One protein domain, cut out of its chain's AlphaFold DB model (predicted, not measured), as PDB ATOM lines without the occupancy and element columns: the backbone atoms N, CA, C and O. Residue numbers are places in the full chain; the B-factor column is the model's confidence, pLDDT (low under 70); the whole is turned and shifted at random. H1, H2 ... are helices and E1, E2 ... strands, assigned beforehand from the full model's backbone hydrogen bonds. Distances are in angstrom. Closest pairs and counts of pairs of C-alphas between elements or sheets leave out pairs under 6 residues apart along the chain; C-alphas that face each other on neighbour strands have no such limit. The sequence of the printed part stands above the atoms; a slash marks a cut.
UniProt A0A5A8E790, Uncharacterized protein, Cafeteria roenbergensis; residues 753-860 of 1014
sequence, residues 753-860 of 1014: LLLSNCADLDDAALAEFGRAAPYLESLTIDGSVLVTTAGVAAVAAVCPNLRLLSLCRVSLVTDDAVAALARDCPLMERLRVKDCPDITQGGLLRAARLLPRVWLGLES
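Overview. This is residues 753 to 860 of the 1014 residues of an uncharacterized protein of Cafeteria roenbergensis (UniProt A0A5A8E790). The chain is wound in stacked turns, a short solenoid with the five-strand sheet E1 to E5 as one wall and the helices H1 to H4, side by side in a row, as the other. Loops join the walls, and H4 only grazes the sheet. The 108 printed residues hold named elements in the order E1 H1 E2 H2 E3 H3 E4 H4 E5, of mixed class; the parallel sheet keeps the order E1 E2 E3 E4 E5. The whole is compact, with a radius of gyration of the C-alphas of 12.1 A and spans of 31 by 27 by 19 A.

Arrangement. E1, residues 753 to 756, and E2, residues 778 to 780, are parallel, with N 755 and O 780 2.8 A apart. E3, residues 804 to 808, follows with N 779 and O 804 at 2.8 A. E4, residues 830 to 834, has N 807 and O 832 at 2.9 A. E5, residues 855 to 858, has N 857 and O 831 at 2.9 A. H1, residues 763 to 772, touches H2, residues 789 to 796, at C-alphas 763 and 791, 3.8 A. H2 touches H3, residues 815 to 824, at C-alphas 789 and 817, 4.8 A. H3 touches H4, residues 841 to 850, at C-alphas 815 and 843, 4.6 A. These pairs run the same way at shallow tilts of 5, 15 and 8 degrees. Every O i to N i+4 pair is within hydrogen-bond range in H1, H2, H3 and H4. Four strand-helix-strand units, parallel neighbour strands with a helix between, are E1 H1 E2, E2 H2 E3, E3 H3 E4 and E4 H4 E5, each crossover right-handed.

Along the chain. E1 begins at C-alpha 753 (-27.799, 42.210, -121.646) and E5 ends at C-alpha 858 (-9.244, 51.502, -125.565). H3 and H4 are each 14.4 A long, H1 14.2 A, E4 13.0 A.

Size, cuts and confidence. The farthest C-alphas, Asp 760 and Pro 852, are 34.0 A apart. The printed part has no cut, and no link is long. Low confidence includes residues 851 to 860.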
ATOM      1  N   LEU A 753     -28.323  43.435-122.253       83.88
ATOM      2  CA  LEU A 753     -27.799  42.210-121.646       83.88
ATOM      3  C   LEU A 753     -26.364  42.425-121.155       83.88
ATOM      4  O   LEU A 753     -25.480  42.819-121.918       83.88
ATOM      5  N   LEU A 754     -26.128  42.120-119.881       82.19
ATOM      6  CA  LEU A 754     -24.800  42.092-119.283       82.19
ATOM      7  C   LEU A 754     -24.485  40.662-118.840       82.19
ATOM      8  O   LEU A 754     -24.950  40.215-117.793       82.19
ATOM      9  N   LEU A 755     -23.689  39.957-119.641       82.19
ATOM     10  CA  LEU A 755     -23.032  38.711-119.266       82.19
ATOM     11  C   LEU A 755     -21.582  39.045-118.903       82.19
ATOM     12  O   LEU A 755     -20.816  39.531-119.730       82.19
ATOM     13  N   SER A 756     -21.187  38.809-117.658       79.25
ATOM     14  CA  SER A 756     -19.794  38.993-117.235       79.25
ATOM     15  C   SER A 756     -19.244  37.701-116.659       79.25
ATOM     16  O   SER A 756     -19.872  37.074-115.814       79.25
ATOM     17  N   ASN A 757     -18.043  37.310-117.064       71.44
ATOM     18  CA  ASN A 757     -17.353  36.111-116.601       71.44
ATOM     19  C   ASN A 757     -18.161  34.805-116.778       71.44
ATOM     20  O   ASN A 757     -18.079  33.887-115.953       71.44
ATOM     21  N   CYS A 758     -18.969  34.729-117.837       72.12
ATOM     22  CA  CYS A 758     -19.743  33.545-118.198       72.12
ATOM     23  C   CYS A 758     -18.843  32.562-118.960       72.12
ATOM     24  O   CYS A 758     -18.854  32.513-120.184       72.12
ATOM     25  N   ALA A 759     -18.035  31.793-118.223       66.06
ATOM     26  CA  ALA A 759     -17.055  30.868-118.802       66.06
ATOM     27  C   ALA A 759     -17.671  29.828-119.758       66.06
ATOM     28  O   ALA A 759     -17.034  29.465-120.740       66.06
ATOM     29  N   ASP A 760     -18.911  29.405-119.492       69.88
ATOM     30  CA  ASP A 760     -19.628  28.384-120.263       69.88
ATOM     31  C   ASP A 760     -20.462  28.985-121.434       69.88
ATOM     32  O   ASP A 760     -21.288  28.280-122.009       69.88
ATOM     33  N   LEU A 761     -20.312  30.280-121.768       76.31
ATOM     34  CA  LEU A 761     -21.019  30.955-122.876       76.31
ATOM     35  C   LEU A 761     -20.328  30.681-124.222       76.31
ATOM     36  O   LEU A 761     -19.189  31.102-124.409       76.31
ATOM     37  N   ASP A 762     -21.036  30.044-125.158       79.50
ATOM     38  CA  ASP A 762     -20.529  29.688-126.490       79.50
ATOM     39  C   ASP A 762     -21.181  30.488-127.641       79.50
ATOM     40  O   ASP A 762     -22.198  31.171-127.480       79.50
ATOM     41  N   ASP A 763     -20.580  30.402-128.832       81.69
ATOM     42  CA  ASP A 763     -21.019  31.128-130.033       81.69
ATOM     43  C   ASP A 763     -22.448  30.792-130.476       81.69
ATOM     44  O   ASP A 763     -23.151  31.639-131.029       81.69
ATOM     45  N   ALA A 764     -22.896  29.560-130.236       73.00
ATOM     46  CA  ALA A 764     -24.235  29.127-130.608       73.00
ATOM     47  C   ALA A 764     -25.293  29.642-129.618       73.00
ATOM     48  O   ALA A 764     -26.350  30.081-130.065       73.00
ATOM     49  N   ALA A 765     -24.985  29.730-128.318       69.31
ATOM     50  CA  ALA A 765     -25.805  30.459-127.352       69.31
ATOM     51  C   ALA A 765     -25.966  31.936-127.750       69.31
ATOM     52  O   ALA A 765     -27.064  32.481-127.664       69.31
ATOM     53  N   LEU A 766     -24.901  32.579-128.246       77.75
ATOM     54  CA  LEU A 766     -24.974  33.947-128.769       77.75
ATOM     55  C   LEU A 766     -25.788  34.052-130.072       77.75
ATOM     56  O   LEU A 766     -26.578  34.984-130.220       77.75
ATOM     57  N   ALA A 767     -25.664  33.091-130.990       76.25
ATOM     58  CA  ALA A 767     -26.458  33.052-132.220       76.25
ATOM     59  C   ALA A 767     -27.957  32.785-131.959       76.25
ATOM     60  O   ALA A 767     -28.822  33.350-132.631       76.25
ATOM     61  N   GLU A 768     -28.281  31.941-130.978       68.56
ATOM     62  CA  GLU A 768     -29.644  31.723-130.482       68.56
ATOM     63  C   GLU A 768     -30.184  32.985-129.789       68.56
ATOM     64  O   GLU A 768     -31.311  33.400-130.067       68.56
ATOM     65  N   PHE A 769     -29.365  33.664-128.975       73.25
ATOM     66  CA  PHE A 769     -29.732  34.929-128.335       73.25
ATOM     67  C   PHE A 769     -30.039  36.046-129.335       73.25
ATOM     68  O   PHE A 769     -31.068  36.706-129.197       73.25
ATOM     69  N   GLY A 770     -29.200  36.244-130.359       71.44
ATOM     70  CA  GLY A 770     -29.431  37.278-131.372       71.44
ATOM     71  C   GLY A 770     -30.799  37.120-132.046       71.44
ATOM     72  O   GLY A 770     -31.550  38.085-132.179       71.44
ATOM     73  N   ARG A 771     -31.183  35.874-132.367       71.38
ATOM     74  CA  ARG A 771     -32.512  35.533-132.911       71.38
ATOM     75  C   ARG A 771     -33.650  35.772-131.912       71.38
ATOM     76  O   ARG A 771     -34.755  36.112-132.332       71.38
ATOM     77  N   ALA A 772     -33.397  35.591-130.616       66.56
ATOM     78  CA  ALA A 772     -34.367  35.813-129.546       66.56
ATOM     79  C   ALA A 772     -34.589  37.306-129.221       66.56
ATOM     80  O   ALA A 772     -35.694  37.686-128.829       66.56
ATOM     81  N   ALA A 773     -33.563  38.152-129.391       70.50
ATOM     82  CA  ALA A 773     -33.561  39.569-129.012       70.50
ATOM     83  C   ALA A 773     -33.015  40.504-130.128       70.50
ATOM     84  O   ALA A 773     -31.985  41.158-129.952       70.50
ATOM     85  N   PRO A 774     -33.717  40.657-131.269       72.69
ATOM     86  CA  PRO A 774     -33.267  41.510-132.384       72.69
ATOM     87  C   PRO A 774     -33.266  43.025-132.071       72.69
ATOM     88  O   PRO A 774     -32.651  43.818-132.788       72.69
ATOM     89  N   TYR A 775     -33.933  43.447-130.991       75.94
ATOM     90  CA  TYR A 775     -33.992  44.842-130.521       75.94
ATOM     91  C   TYR A 775     -32.916  45.189-129.473       75.94
ATOM     92  O   TYR A 775     -33.064  46.154-128.724       75.94
ATOM     93  N   LEU A 776     -31.841  44.399-129.397       81.69
ATOM     94  CA  LEU A 776     -30.738  44.617-128.466       81.69
ATOM     95  C   LEU A 776     -29.990  45.928-128.768       81.69
ATOM     96  O   LEU A 776     -29.483  46.126-129.869       81.69
ATOM     97  N   GLU A 777     -29.885  46.801-127.766       84.75
ATOM     98  CA  GLU A 777     -29.165  48.082-127.819       84.75
ATOM     99  C   GLU A 777     -27.786  47.996-127.150       84.75
ATOM    100  O   GLU A 777     -26.865  48.717-127.529       84.75
ATOM    101  N   SER A 778     -27.633  47.147-126.131       83.31
ATOM    102  CA  SER A 778     -26.416  47.037-125.327       83.31
ATOM    103  C   SER A 778     -26.108  45.585-124.988       83.31
ATOM    104  O   SER A 778     -26.895  44.923-124.309       83.31
ATOM    105  N   LEU A 779     -24.915  45.134-125.364       87.12
ATOM    106  CA  LEU A 779     -24.361  43.841-124.989       87.12
ATOM    107  C   LEU A 779     -23.038  44.022-124.239       87.12
ATOM    108  O   LEU A 779     -22.177  44.824-124.595       87.12
ATOM    109  N   THR A 780     -22.849  43.244-123.184       84.56
ATOM    110  CA  THR A 780     -21.557  43.044-122.529       84.56
ATOM    111  C   THR A 780     -21.344  41.545-122.388       84.56
ATOM    112  O   THR A 780     -22.245  40.864-121.906       84.56
ATOM    113  N   ILE A 781     -20.186  41.053-122.838       83.81
ATOM    114  CA  ILE A 781     -19.770  39.639-122.749       83.81
ATOM    115  C   ILE A 781     -18.374  39.491-122.111       83.81
ATOM    116  O   ILE A 781     -17.678  38.497-122.322       83.81
ATOM    117  N   ASP A 782     -17.973  40.490-121.320       82.56
ATOM    118  CA  ASP A 782     -16.657  40.609-120.681       82.56
ATOM    119  C   ASP A 782     -16.252  39.318-119.939       82.56
ATOM    120  O   ASP A 782     -16.998  38.825-119.096       82.56
ATOM    121  N   GLY A 783     -15.062  38.774-120.207       71.94
ATOM    122  CA  GLY A 783     -14.510  37.587-119.542       71.94
ATOM    123  C   GLY A 783     -15.101  36.244-119.990       71.94
ATOM    124  O   GLY A 783     -14.939  35.248-119.283       71.94
ATOM    125  N   SER A 784     -15.813  36.196-121.118       80.81
ATOM    126  CA  SER A 784     -16.345  34.949-121.689       80.81
ATOM    127  C   SER A 784     -15.291  34.288-122.584       80.81
ATOM    128  O   SER A 784     -14.945  34.820-123.633       80.81
ATOM    129  N   VAL A 785     -14.751  33.144-122.156       76.06
ATOM    130  CA  VAL A 785     -13.552  32.530-122.772       76.06
ATOM    131  C   VAL A 785     -13.875  31.693-124.020       76.06
ATOM    132  O   VAL A 785     -13.021  31.549-124.887       76.06
ATOM    133  N   LEU A 786     -15.098  31.161-124.127       76.19
ATOM    134  CA  LEU A 786     -15.544  30.305-125.239       76.19
ATOM    135  C   LEU A 786     -16.258  31.068-126.373       76.19
ATOM    136  O   LEU A 786     -16.751  30.440-127.308       76.19
ATOM    137  N   VAL A 787     -16.313  32.403-126.306       81.88
ATOM    138  CA  VAL A 787     -16.861  33.242-127.382       81.88
ATOM    139  C   VAL A 787     -15.759  33.589-128.373       81.88
ATOM    140  O   VAL A 787     -14.727  34.144-127.987       81.88
ATOM    141  N   THR A 788     -16.008  33.319-129.651       84.88
ATOM    142  CA  THR A 788     -15.107  33.635-130.758       84.88
ATOM    143  C   THR A 788     -15.680  34.723-131.667       84.88
ATOM    144  O   THR A 788     -16.822  35.178-131.525       84.88
ATOM    145  N   THR A 789     -14.894  35.124-132.667       85.31
ATOM    146  CA  THR A 789     -15.357  35.938-133.798       85.31
ATOM    147  C   THR A 789     -16.672  35.446-134.418       85.31
ATOM    148  O   THR A 789     -17.488  36.275-134.820       85.31
ATOM    149  N   ALA A 790     -16.924  34.131-134.467       82.50
ATOM    150  CA  ALA A 790     -18.139  33.584-135.070       82.50
ATOM    151  C   ALA A 790     -19.411  33.954-134.282       82.50
ATOM    152  O   ALA A 790     -20.402  34.357-134.891       82.50
ATOM    153  N   GLY A 791     -19.384  33.889-132.945       82.81
ATOM    154  CA  GLY A 791     -20.514  34.284-132.099       82.81
ATOM    155  C   GLY A 791     -20.774  35.787-132.134       82.81
ATOM    156  O   GLY A 791     -21.924  36.216-132.239       82.81
ATOM    157  N   VAL A 792     -19.713  36.602-132.125       84.81
ATOM    158  CA  VAL A 792     -19.838  38.068-132.231       84.81
ATOM    159  C   VAL A 792     -20.402  38.478-133.597       84.81
ATOM    160  O   VAL A 792     -21.310  39.308-133.652       84.81
ATOM    161  N   ALA A 793     -19.945  37.860-134.692       84.75
ATOM    162  CA  ALA A 793     -20.494  38.094-136.028       84.75
ATOM    163  C   ALA A 793     -21.952  37.609-136.161       84.75
ATOM    164  O   ALA A 793     -22.766  38.286-136.790       84.75
ATOM    165  N   ALA A 794     -22.312  36.483-135.533       83.12
ATOM    166  CA  ALA A 794     -23.686  35.981-135.516       83.12
ATOM    167  C   ALA A 794     -24.654  36.911-134.761       83.12
ATOM    168  O   ALA A 794     -25.803  37.048-135.175       83.12
ATOM    169  N   VAL A 795     -24.201  37.584-133.696       84.38
ATOM    170  CA  VAL A 795     -24.981  38.643-133.031       84.38
ATOM    171  C   VAL A 795     -25.055  39.894-133.908       84.38
ATOM    172  O   VAL A 795     -26.144  40.435-134.093       84.38
ATOM    173  N   ALA A 796     -23.933  40.332-134.492       83.94
ATOM    174  CA  ALA A 796     -23.883  41.528-135.337       83.94
ATOM    175  C   ALA A 796     -24.881  41.459-136.509       83.94
ATOM    176  O   ALA A 796     -25.630  42.404-136.742       83.94
ATOM    177  N   ALA A 797     -24.957  40.304-137.175       82.56
ATOM    178  CA  ALA A 797     -25.846  40.062-138.310       82.56
ATOM    179  C   ALA A 797     -27.352  39.992-137.962       82.56
ATOM    180  O   ALA A 797     -28.179  39.974-138.874       82.56
ATOM    181  N   VAL A 798     -27.728  39.921-136.675       81.62
ATOM    182  CA  VAL A 798     -29.133  39.761-136.233       81.62
ATOM    183  C   VAL A 798     -29.606  40.901-135.314       81.62
ATOM    184  O   VAL A 798     -30.808  41.148-135.217       81.62
ATOM    185  N   CYS A 799     -28.689  41.658-134.702       82.12
ATOM    186  CA  CYS A 799     -28.981  42.787-133.810       82.12
ATOM    187  C   CYS A 799     -28.526  44.140-134.415       82.12
ATOM    188  O   CYS A 799     -27.599  44.764-133.893       82.12
ATOM    189  N   PRO A 800     -29.179  44.665-135.474       80.19
ATOM    190  CA  PRO A 800     -28.756  45.903-136.151       80.19
ATOM    191  C   PRO A 800     -28.885  47.169-135.282       80.19
ATOM    192  O   PRO A 800     -28.306  48.208-135.599       80.19
ATOM    193  N   ASN A 801     -29.633  47.088-134.175       82.19
ATOM    194  CA  ASN A 801     -29.841  48.177-133.216       82.19
ATOM    195  C   ASN A 801     -28.727  48.301-132.156       82.19
ATOM    196  O   ASN A 801     -28.838  49.143-131.263       82.19
ATOM    197  N   LEU A 802     -27.670  47.484-132.230       84.88
ATOM    198  CA  LEU A 802     -26.622  47.413-131.212       84.88
ATOM    199  C   LEU A 802     -25.796  48.712-131.145       84.88
ATOM    200  O   LEU A 802     -24.974  48.996-132.016       84.88
ATOM    201  N   ARG A 803     -25.993  49.480-130.069       85.50
ATOM    202  CA  ARG A 803     -25.307  50.752-129.775       85.50
ATOM    203  C   ARG A 803     -24.047  50.558-128.945       85.50
ATOM    204  O   ARG A 803     -23.053  51.244-129.174       85.50
ATOM    205  N   LEU A 804     -24.097  49.667-127.957       83.31
ATOM    206  CA  LEU A 804     -22.998  49.407-127.030       83.31
ATOM    207  C   LEU A 804     -22.589  47.939-127.101       83.31
ATOM    208  O   LEU A 804     -23.400  47.061-126.813       83.31
ATOM    209  N   LEU A 805     -21.316  47.681-127.397       86.50
ATOM    210  CA  LEU A 805     -20.699  46.376-127.174       86.50
ATOM    211  C   LEU A 805     -19.501  46.500-126.225       86.50
ATOM    212  O   LEU A 805     -18.728  47.459-126.285       86.50
ATOM    213  N   SER A 806     -19.345  45.508-125.353       84.75
ATOM    214  CA  SER A 806     -18.170  45.354-124.504       84.75
ATOM    215  C   SER A 806     -17.537  43.979-124.657       84.75
ATOM    216  O   SER A 806     -18.195  42.955-124.444       84.75
ATOM    217  N   LEU A 807     -16.254  44.015-125.014       82.06
ATOM    218  CA  LEU A 807     -15.341  42.901-125.224       82.06
ATOM    219  C   LEU A 807     -14.103  43.123-124.337       82.06
ATOM    220  O   LEU A 807     -13.035  43.496-124.820       82.06
ATOM    221  N   CYS A 808     -14.245  42.962-123.022       79.69
ATOM    222  CA  CYS A 808     -13.103  42.966-122.104       79.69
ATOM    223  C   CYS A 808     -12.693  41.517-121.793       79.69
ATOM    224  O   CYS A 808     -13.532  40.761-121.315       79.69
ATOM    225  N   ARG A 809     -11.430  41.113-121.991       75.62
ATOM    226  CA  ARG A 809     -10.924  39.743-121.721       75.62
ATOM    227  C   ARG A 809     -11.660  38.642-122.492       75.62
ATOM    228  O   ARG A 809     -11.994  37.602-121.925       75.62
ATOM    229  N   VAL A 810     -11.924  38.876-123.775       79.56
ATOM    230  CA  VAL A 810     -12.493  37.877-124.692       79.56
ATOM    231  C   VAL A 810     -11.377  37.428-125.634       79.56
ATOM    232  O   VAL A 810     -11.043  38.115-126.594       79.56
ATOM    233  N   SER A 811     -10.730  36.310-125.302       75.88
ATOM    234  CA  SER A 811      -9.424  35.936-125.863       75.88
ATOM    235  C   SER A 811      -9.448  35.313-127.260       75.88
ATOM    236  O   SER A 811      -8.377  35.116-127.812       75.88
ATOM    237  N   LEU A 812     -10.620  34.978-127.811       77.19
ATOM    238  CA  LEU A 812     -10.773  34.305-129.116       77.19
ATOM    239  C   LEU A 812     -11.500  35.176-130.162       77.19
ATOM    240  O   LEU A 812     -12.037  34.669-131.150       77.19
ATOM    241  N   VAL A 813     -11.574  36.489-129.926       82.19
ATOM    242  CA  VAL A 813     -12.206  37.455-130.834       82.19
ATOM    243  C   VAL A 813     -11.128  38.255-131.558       82.19
ATOM    244  O   VAL A 813     -10.248  38.833-130.927       82.19
ATOM    245  N   THR A 814     -11.235  38.291-132.884       83.81
ATOM    246  CA  THR A 814     -10.261  38.870-133.817       83.81
ATOM    247  C   THR A 814     -10.788  40.146-134.482       83.81
ATOM    248  O   THR A 814     -11.972  40.483-134.383       83.81
ATOM    249  N   ASP A 815      -9.926  40.834-135.236       82.25
ATOM    250  CA  ASP A 815     -10.289  41.977-136.093       82.25
ATOM    251  C   ASP A 815     -11.521  41.739-136.988       82.25
ATOM    252  O   ASP A 815     -12.296  42.669-137.224       82.25
ATOM    253  N   ASP A 816     -11.741  40.508-137.460       80.56
ATOM    254  CA  ASP A 816     -12.873  40.161-138.329       80.56
ATOM    255  C   ASP A 816     -14.231  40.305-137.624       80.56
ATOM    256  O   ASP A 816     -15.236  40.624-138.264       80.56
ATOM    257  N   ALA A 817     -14.275  40.146-136.296       83.81
ATOM    258  CA  ALA A 817     -15.475  40.418-135.509       83.81
ATOM    259  C   ALA A 817     -15.789  41.915-135.482       83.81
ATOM    260  O   ALA A 817     -16.940  42.321-135.640       83.81
ATOM    261  N   VAL A 818     -14.753  42.748-135.342       82.62
ATOM    262  CA  VAL A 818     -14.882  44.208-135.390       82.62
ATOM    263  C   VAL A 818     -15.289  44.661-136.797       82.62
ATOM    264  O   VAL A 818     -16.133  45.543-136.940       82.62
ATOM    265  N   ALA A 819     -14.777  44.000-137.840       80.75
ATOM    266  CA  ALA A 819     -15.202  44.210-139.220       80.75
ATOM    267  C   ALA A 819     -16.649  43.747-139.490       80.75
ATOM    268  O   ALA A 819     -17.322  44.345-140.327       80.75
ATOM    269  N   ALA A 820     -17.156  42.721-138.795       83.94
ATOM    270  CA  ALA A 820     -18.565  42.328-138.868       83.94
ATOM    271  C   ALA A 820     -19.481  43.362-138.203       83.94
ATOM    272  O   ALA A 820     -20.397  43.873-138.844       83.94
ATOM    273  N   LEU A 821     -19.166  43.765-136.970       84.19
ATOM    274  CA  LEU A 821     -19.871  44.836-136.254       84.19
ATOM    275  C   LEU A 821     -19.905  46.142-137.070       84.19
ATOM    276  O   LEU A 821     -20.940  46.798-137.145       84.19
ATOM    277  N   ALA A 822     -18.802  46.478-137.745       81.19
ATOM    278  CA  ALA A 822     -18.682  47.664-138.590       81.19
ATOM    279  C   ALA A 822     -19.450  47.612-139.923       81.19
ATOM    280  O   ALA A 822     -19.638  48.655-140.546       81.19
ATOM    281  N   ARG A 823     -19.894  46.430-140.366       81.50
ATOM    282  CA  ARG A 823     -20.796  46.273-141.520       81.50
ATOM    283  C   ARG A 823     -22.260  46.204-141.096       81.50
ATOM    284  O   ARG A 823     -23.110  46.812-141.741       81.50
ATOM    285  N   ASP A 824     -22.536  45.453-140.032       83.25
ATOM    286  CA  ASP A 824     -23.872  44.921-139.756       83.25
ATOM    287  C   ASP A 824     -24.594  45.673-138.606       83.25
ATOM    288  O   ASP A 824     -25.815  45.579-138.475       83.25
ATOM    289  N   CYS A 825     -23.881  46.498-137.820       83.06
ATOM    290  CA  CYS A 825     -24.436  47.321-136.729       83.06
ATOM    291  C   CYS A 825     -24.233  48.842-136.962       83.06
ATOM    292  O   CYS A 825     -23.404  49.470-136.298       83.06
ATOM    293  N   PRO A 826     -25.000  49.491-137.862       76.81
ATOM    294  CA  PRO A 826     -24.792  50.898-138.241       76.81
ATOM    295  C   PRO A 826     -25.135  51.923-137.143       76.81
ATOM    296  O   PRO A 826     -24.801  53.099-137.278       76.81
ATOM    297  N   LEU A 827     -25.810  51.505-136.065       80.50
ATOM    298  CA  LEU A 827     -26.194  52.360-134.933       80.50
ATOM    299  C   LEU A 827     -25.208  52.306-133.754       80.50
ATOM    300  O   LEU A 827     -25.537  52.764-132.660       80.50
ATOM    301  N   MET A 828     -24.004  51.760-133.953       81.19
ATOM    302  CA  MET A 828     -23.016  51.646-132.884       81.19
ATOM    303  C   MET A 828     -22.530  53.024-132.399       81.19
ATOM    304  O   MET A 828     -22.116  53.878-133.180       81.19
ATOM    305  N   GLU A 829     -22.567  53.225-131.081       82.19
ATOM    306  CA  GLU A 829     -22.137  54.442-130.378       82.19
ATOM    307  C   GLU A 829     -20.888  54.196-129.522       82.19
ATOM    308  O   GLU A 829     -20.093  55.111-129.310       82.19
ATOM    309  N   ARG A 830     -20.713  52.985-128.968       79.12
ATOM    310  CA  ARG A 830     -19.621  52.662-128.034       79.12
ATOM    311  C   ARG A 830     -19.158  51.220-128.196       79.12
ATOM    312  O   ARG A 830     -19.944  50.290-128.028       79.12
ATOM    313  N   LEU A 831     -17.861  51.036-128.407       83.44
ATOM    314  CA  LEU A 831     -17.219  49.726-128.403       83.44
ATOM    315  C   LEU A 831     -16.071  49.753-127.387       83.44
ATOM    316  O   LEU A 831     -15.103  50.492-127.560       83.44
ATOM    317  N   ARG A 832     -16.186  48.968-126.310       80.50
ATOM    318  CA  ARG A 832     -15.107  48.770-125.326       80.50
ATOM    319  C   ARG A 832     -14.319  47.512-125.684       80.50
ATOM    320  O   ARG A 832     -14.912  46.437-125.748       80.50
ATOM    321  N   VAL A 833     -13.007  47.651-125.879       77.94
ATOM    322  CA  VAL A 833     -12.077  46.540-126.143       77.94
ATOM    323  C   VAL A 833     -10.888  46.658-125.197       77.94
ATOM    324  O   VAL A 833     -10.128  47.626-125.255       77.94
ATOM    325  N   LYS A 834     -10.729  45.664-124.320       76.31
ATOM    326  CA  LYS A 834      -9.725  45.653-123.249       76.31
ATOM    327  C   LYS A 834      -9.204  44.240-123.029       76.31
ATOM    328  O   LYS A 834      -9.999  43.312-122.959       76.31
ATOM    329  N   ASP A 835      -7.894  44.076-122.871       70.94
ATOM    330  CA  ASP A 835      -7.255  42.777-122.609       70.94
ATOM    331  C   ASP A 835      -7.652  41.668-123.632       70.94
ATOM    332  O   ASP A 835      -7.798  40.502-123.264       70.94
ATOM    333  N   CYS A 836      -7.866  42.029-124.906       78.19
ATOM    334  CA  CYS A 836      -8.154  41.102-126.013       78.19
ATOM    335  C   CYS A 836      -6.945  41.075-126.967       78.19
ATOM    336  O   CYS A 836      -6.713  42.089-127.624       78.19
ATOM    337  N   PRO A 837      -6.159  39.981-127.028       73.69
ATOM    338  CA  PRO A 837      -4.868  39.967-127.721       73.69
ATOM    339  C   PRO A 837      -4.987  39.987-129.252       73.69
ATOM    340  O   PRO A 837      -4.168  40.619-129.913       73.69
ATOM    341  N   ASP A 838      -6.023  39.352-129.806       78.81
ATOM    342  CA  ASP A 838      -6.155  39.131-131.254       78.81
ATOM    343  C   ASP A 838      -6.922  40.259-131.984       78.81
ATOM    344  O   ASP A 838      -7.181  40.174-133.188       78.81
ATOM    345  N   ILE A 839      -7.279  41.336-131.268       80.12
ATOM    346  CA  ILE A 839      -7.838  42.565-131.849       80.12
ATOM    347  C   ILE A 839      -6.704  43.579-132.004       80.12
ATOM    348  O   ILE A 839      -6.196  44.130-131.027       80.12
ATOM    349  N   THR A 840      -6.317  43.850-133.245       79.12
ATOM    350  CA  THR A 840      -5.204  44.738-133.568       79.12
ATOM    351  C   THR A 840      -5.653  46.194-133.694       79.12
ATOM    352  O   THR A 840      -6.809  46.524-133.984       79.12
ATOM    353  N   GLN A 841      -4.689  47.108-133.578       71.25
ATOM    354  CA  GLN A 841      -4.890  48.516-133.928       71.25
ATOM    355  C   GLN A 841      -5.370  48.686-135.388       71.25
ATOM    356  O   GLN A 841      -6.097  49.630-135.690       71.25
ATOM    357  N   GLY A 842      -5.021  47.759-136.291       70.81
ATOM    358  CA  GLY A 842      -5.450  47.763-137.690       70.81
ATOM    359  C   GLY A 842      -6.950  47.515-137.869       70.81
ATOM    360  O   GLY A 842      -7.601  48.261-138.606       70.81
ATOM    361  N   GLY A 843      -7.524  46.522-137.180       75.19
ATOM    362  CA  GLY A 843      -8.970  46.277-137.182       75.19
ATOM    363  C   GLY A 843      -9.753  47.421-136.553       75.19
ATOM    364  O   GLY A 843     -10.721  47.904-137.140       75.19
ATOM    365  N   LEU A 844      -9.278  47.939-135.417       77.12
ATOM    366  CA  LEU A 844      -9.883  49.087-134.732       77.12
ATOM    367  C   LEU A 844      -9.881  50.359-135.602       77.12
ATOM    368  O   LEU A 844     -10.898  51.048-135.684       77.12
ATOM    369  N   LEU A 845      -8.787  50.645-136.320       71.25
ATOM    370  CA  LEU A 845      -8.712  51.774-137.259       71.25
ATOM    371  C   LEU A 845      -9.598  51.582-138.502       71.25
ATOM    372  O   LEU A 845     -10.148  52.559-139.014       71.25
ATOM    373  N   ARG A 846      -9.775  50.345-138.990       71.38
ATOM    374  CA  ARG A 846     -10.748  50.037-140.058       71.38
ATOM    375  C   ARG A 846     -12.180  50.257-139.571       71.38
ATOM    376  O   ARG A 846     -12.958  50.905-140.267       71.38
ATOM    377  N   ALA A 847     -12.504  49.796-138.364       72.12
ATOM    378  CA  ALA A 847     -13.815  49.982-137.754       72.12
ATOM    379  C   ALA A 847     -14.142  51.465-137.518       72.12
ATOM    380  O   ALA A 847     -15.225  51.904-137.888       72.12
ATOM    381  N   ALA A 848     -13.193  52.264-137.015       69.69
ATOM    382  CA  ALA A 848     -13.369  53.709-136.825       69.69
ATOM    383  C   ALA A 848     -13.698  54.467-138.130       69.69
ATOM    384  O   ALA A 848     -14.432  55.452-138.103       69.69
ATOM    385  N   ARG A 849     -13.182  54.006-139.281       69.25
ATOM    386  CA  ARG A 849     -13.494  54.582-140.604       69.25
ATOM    387  C   ARG A 849     -14.885  54.206-141.120       69.25
ATOM    388  O   ARG A 849     -15.456  54.962-141.898       69.25
ATOM    389  N   LEU A 850     -15.405  53.048-140.716       72.25
ATOM    390  CA  LEU A 850     -16.724  52.539-141.112       72.25
ATOM    391  C   LEU A 850     -17.842  52.984-140.152       72.25
ATOM    392  O   LEU A 850     -18.987  53.127-140.569       72.25
ATOM    393  N   LEU A 851     -17.505  53.245-138.885       68.25
ATOM    394  CA  LEU A 851     -18.423  53.625-137.813       68.25
ATOM    395  C   LEU A 851     -18.120  55.055-137.304       68.25
ATOM    396  O   LEU A 851     -17.588  55.218-136.203       68.25
ATOM    397  N   PRO A 852     -18.491  56.118-138.050       57.81
ATOM    398  CA  PRO A 852     -18.104  57.512-137.772       57.81
ATOM    399  C   PRO A 852     -18.737  58.136-136.507       57.81
ATOM    400  O   PRO A 852     -18.665  59.348-136.310       57.81
ATOM    401  N   ARG A 853     -19.395  57.333-135.662       60.81
ATOM    402  CA  ARG A 853     -20.021  57.741-134.392       60.81
ATOM    403  C   ARG A 853     -19.603  56.884-133.189       60.81
ATOM    404  O   ARG A 853     -20.122  57.103-132.098       60.81
ATOM    405  N   VAL A 854     -18.673  55.938-133.358       69.81
ATOM    406  CA  VAL A 854     -18.245  55.052-132.266       69.81
ATOM    407  C   VAL A 854     -17.157  55.677-131.405       69.81
ATOM    408  O   VAL A 854     -16.054  55.967-131.861       69.81
ATOM    409  N   TRP A 855     -17.441  55.766-130.110       65.88
ATOM    410  CA  TRP A 855     -16.428  55.919-129.078       65.88
ATOM    411  C   TRP A 855     -15.718  54.577-128.840       65.88
ATOM    412  O   TRP A 855     -16.321  53.622-128.334       65.88
ATOM    413  N   LEU A 856     -14.438  54.502-129.215       66.69
ATOM    414  CA  LEU A 856     -13.573  53.349-128.960       66.69
ATOM    415  C   LEU A 856     -12.952  53.452-127.561       66.69
ATOM    416  O   LEU A 856     -12.016  54.216-127.330       66.69
ATOM    417  N   GLY A 857     -13.465  52.651-126.628       56.56
ATOM    418  CA  GLY A 857     -12.931  52.531-125.274       56.56
ATOM    419  C   GLY A 857     -11.706  51.626-125.239       56.56
ATOM    420  O   GLY A 857     -11.838  50.444-124.916       56.56
ATOM    421  N   LEU A 858     -10.543  52.182-125.587       55.25
ATOM    422  CA  LEU A 858      -9.244  51.502-125.565       55.25
ATOM    423  C   LEU A 858      -8.527  51.754-124.235       55.25
ATOM    424  O   LEU A 858      -7.764  52.705-124.087       55.25
ATOM    425  N   GLU A 859      -8.759  50.876-123.262       45.69
ATOM    426  CA  GLU A 859      -7.983  50.847-122.023       45.69
ATOM    427  C   GLU A 859      -7.074  49.615-121.999       45.69
ATOM    428  O   GLU A 859      -7.553  48.491-122.131       45.69
ATOM    429  N   SER A 860      -5.780  49.815-121.737       41.62
ATOM    430  CA  SER A 860      -4.791  48.768-121.401       41.62
ATOM    431  C   SER A 860      -4.473  47.699-122.465       41.62
ATOM    432  O   SER A 860      -3.520  46.954-122.270       41.62
TER     433      SER A 860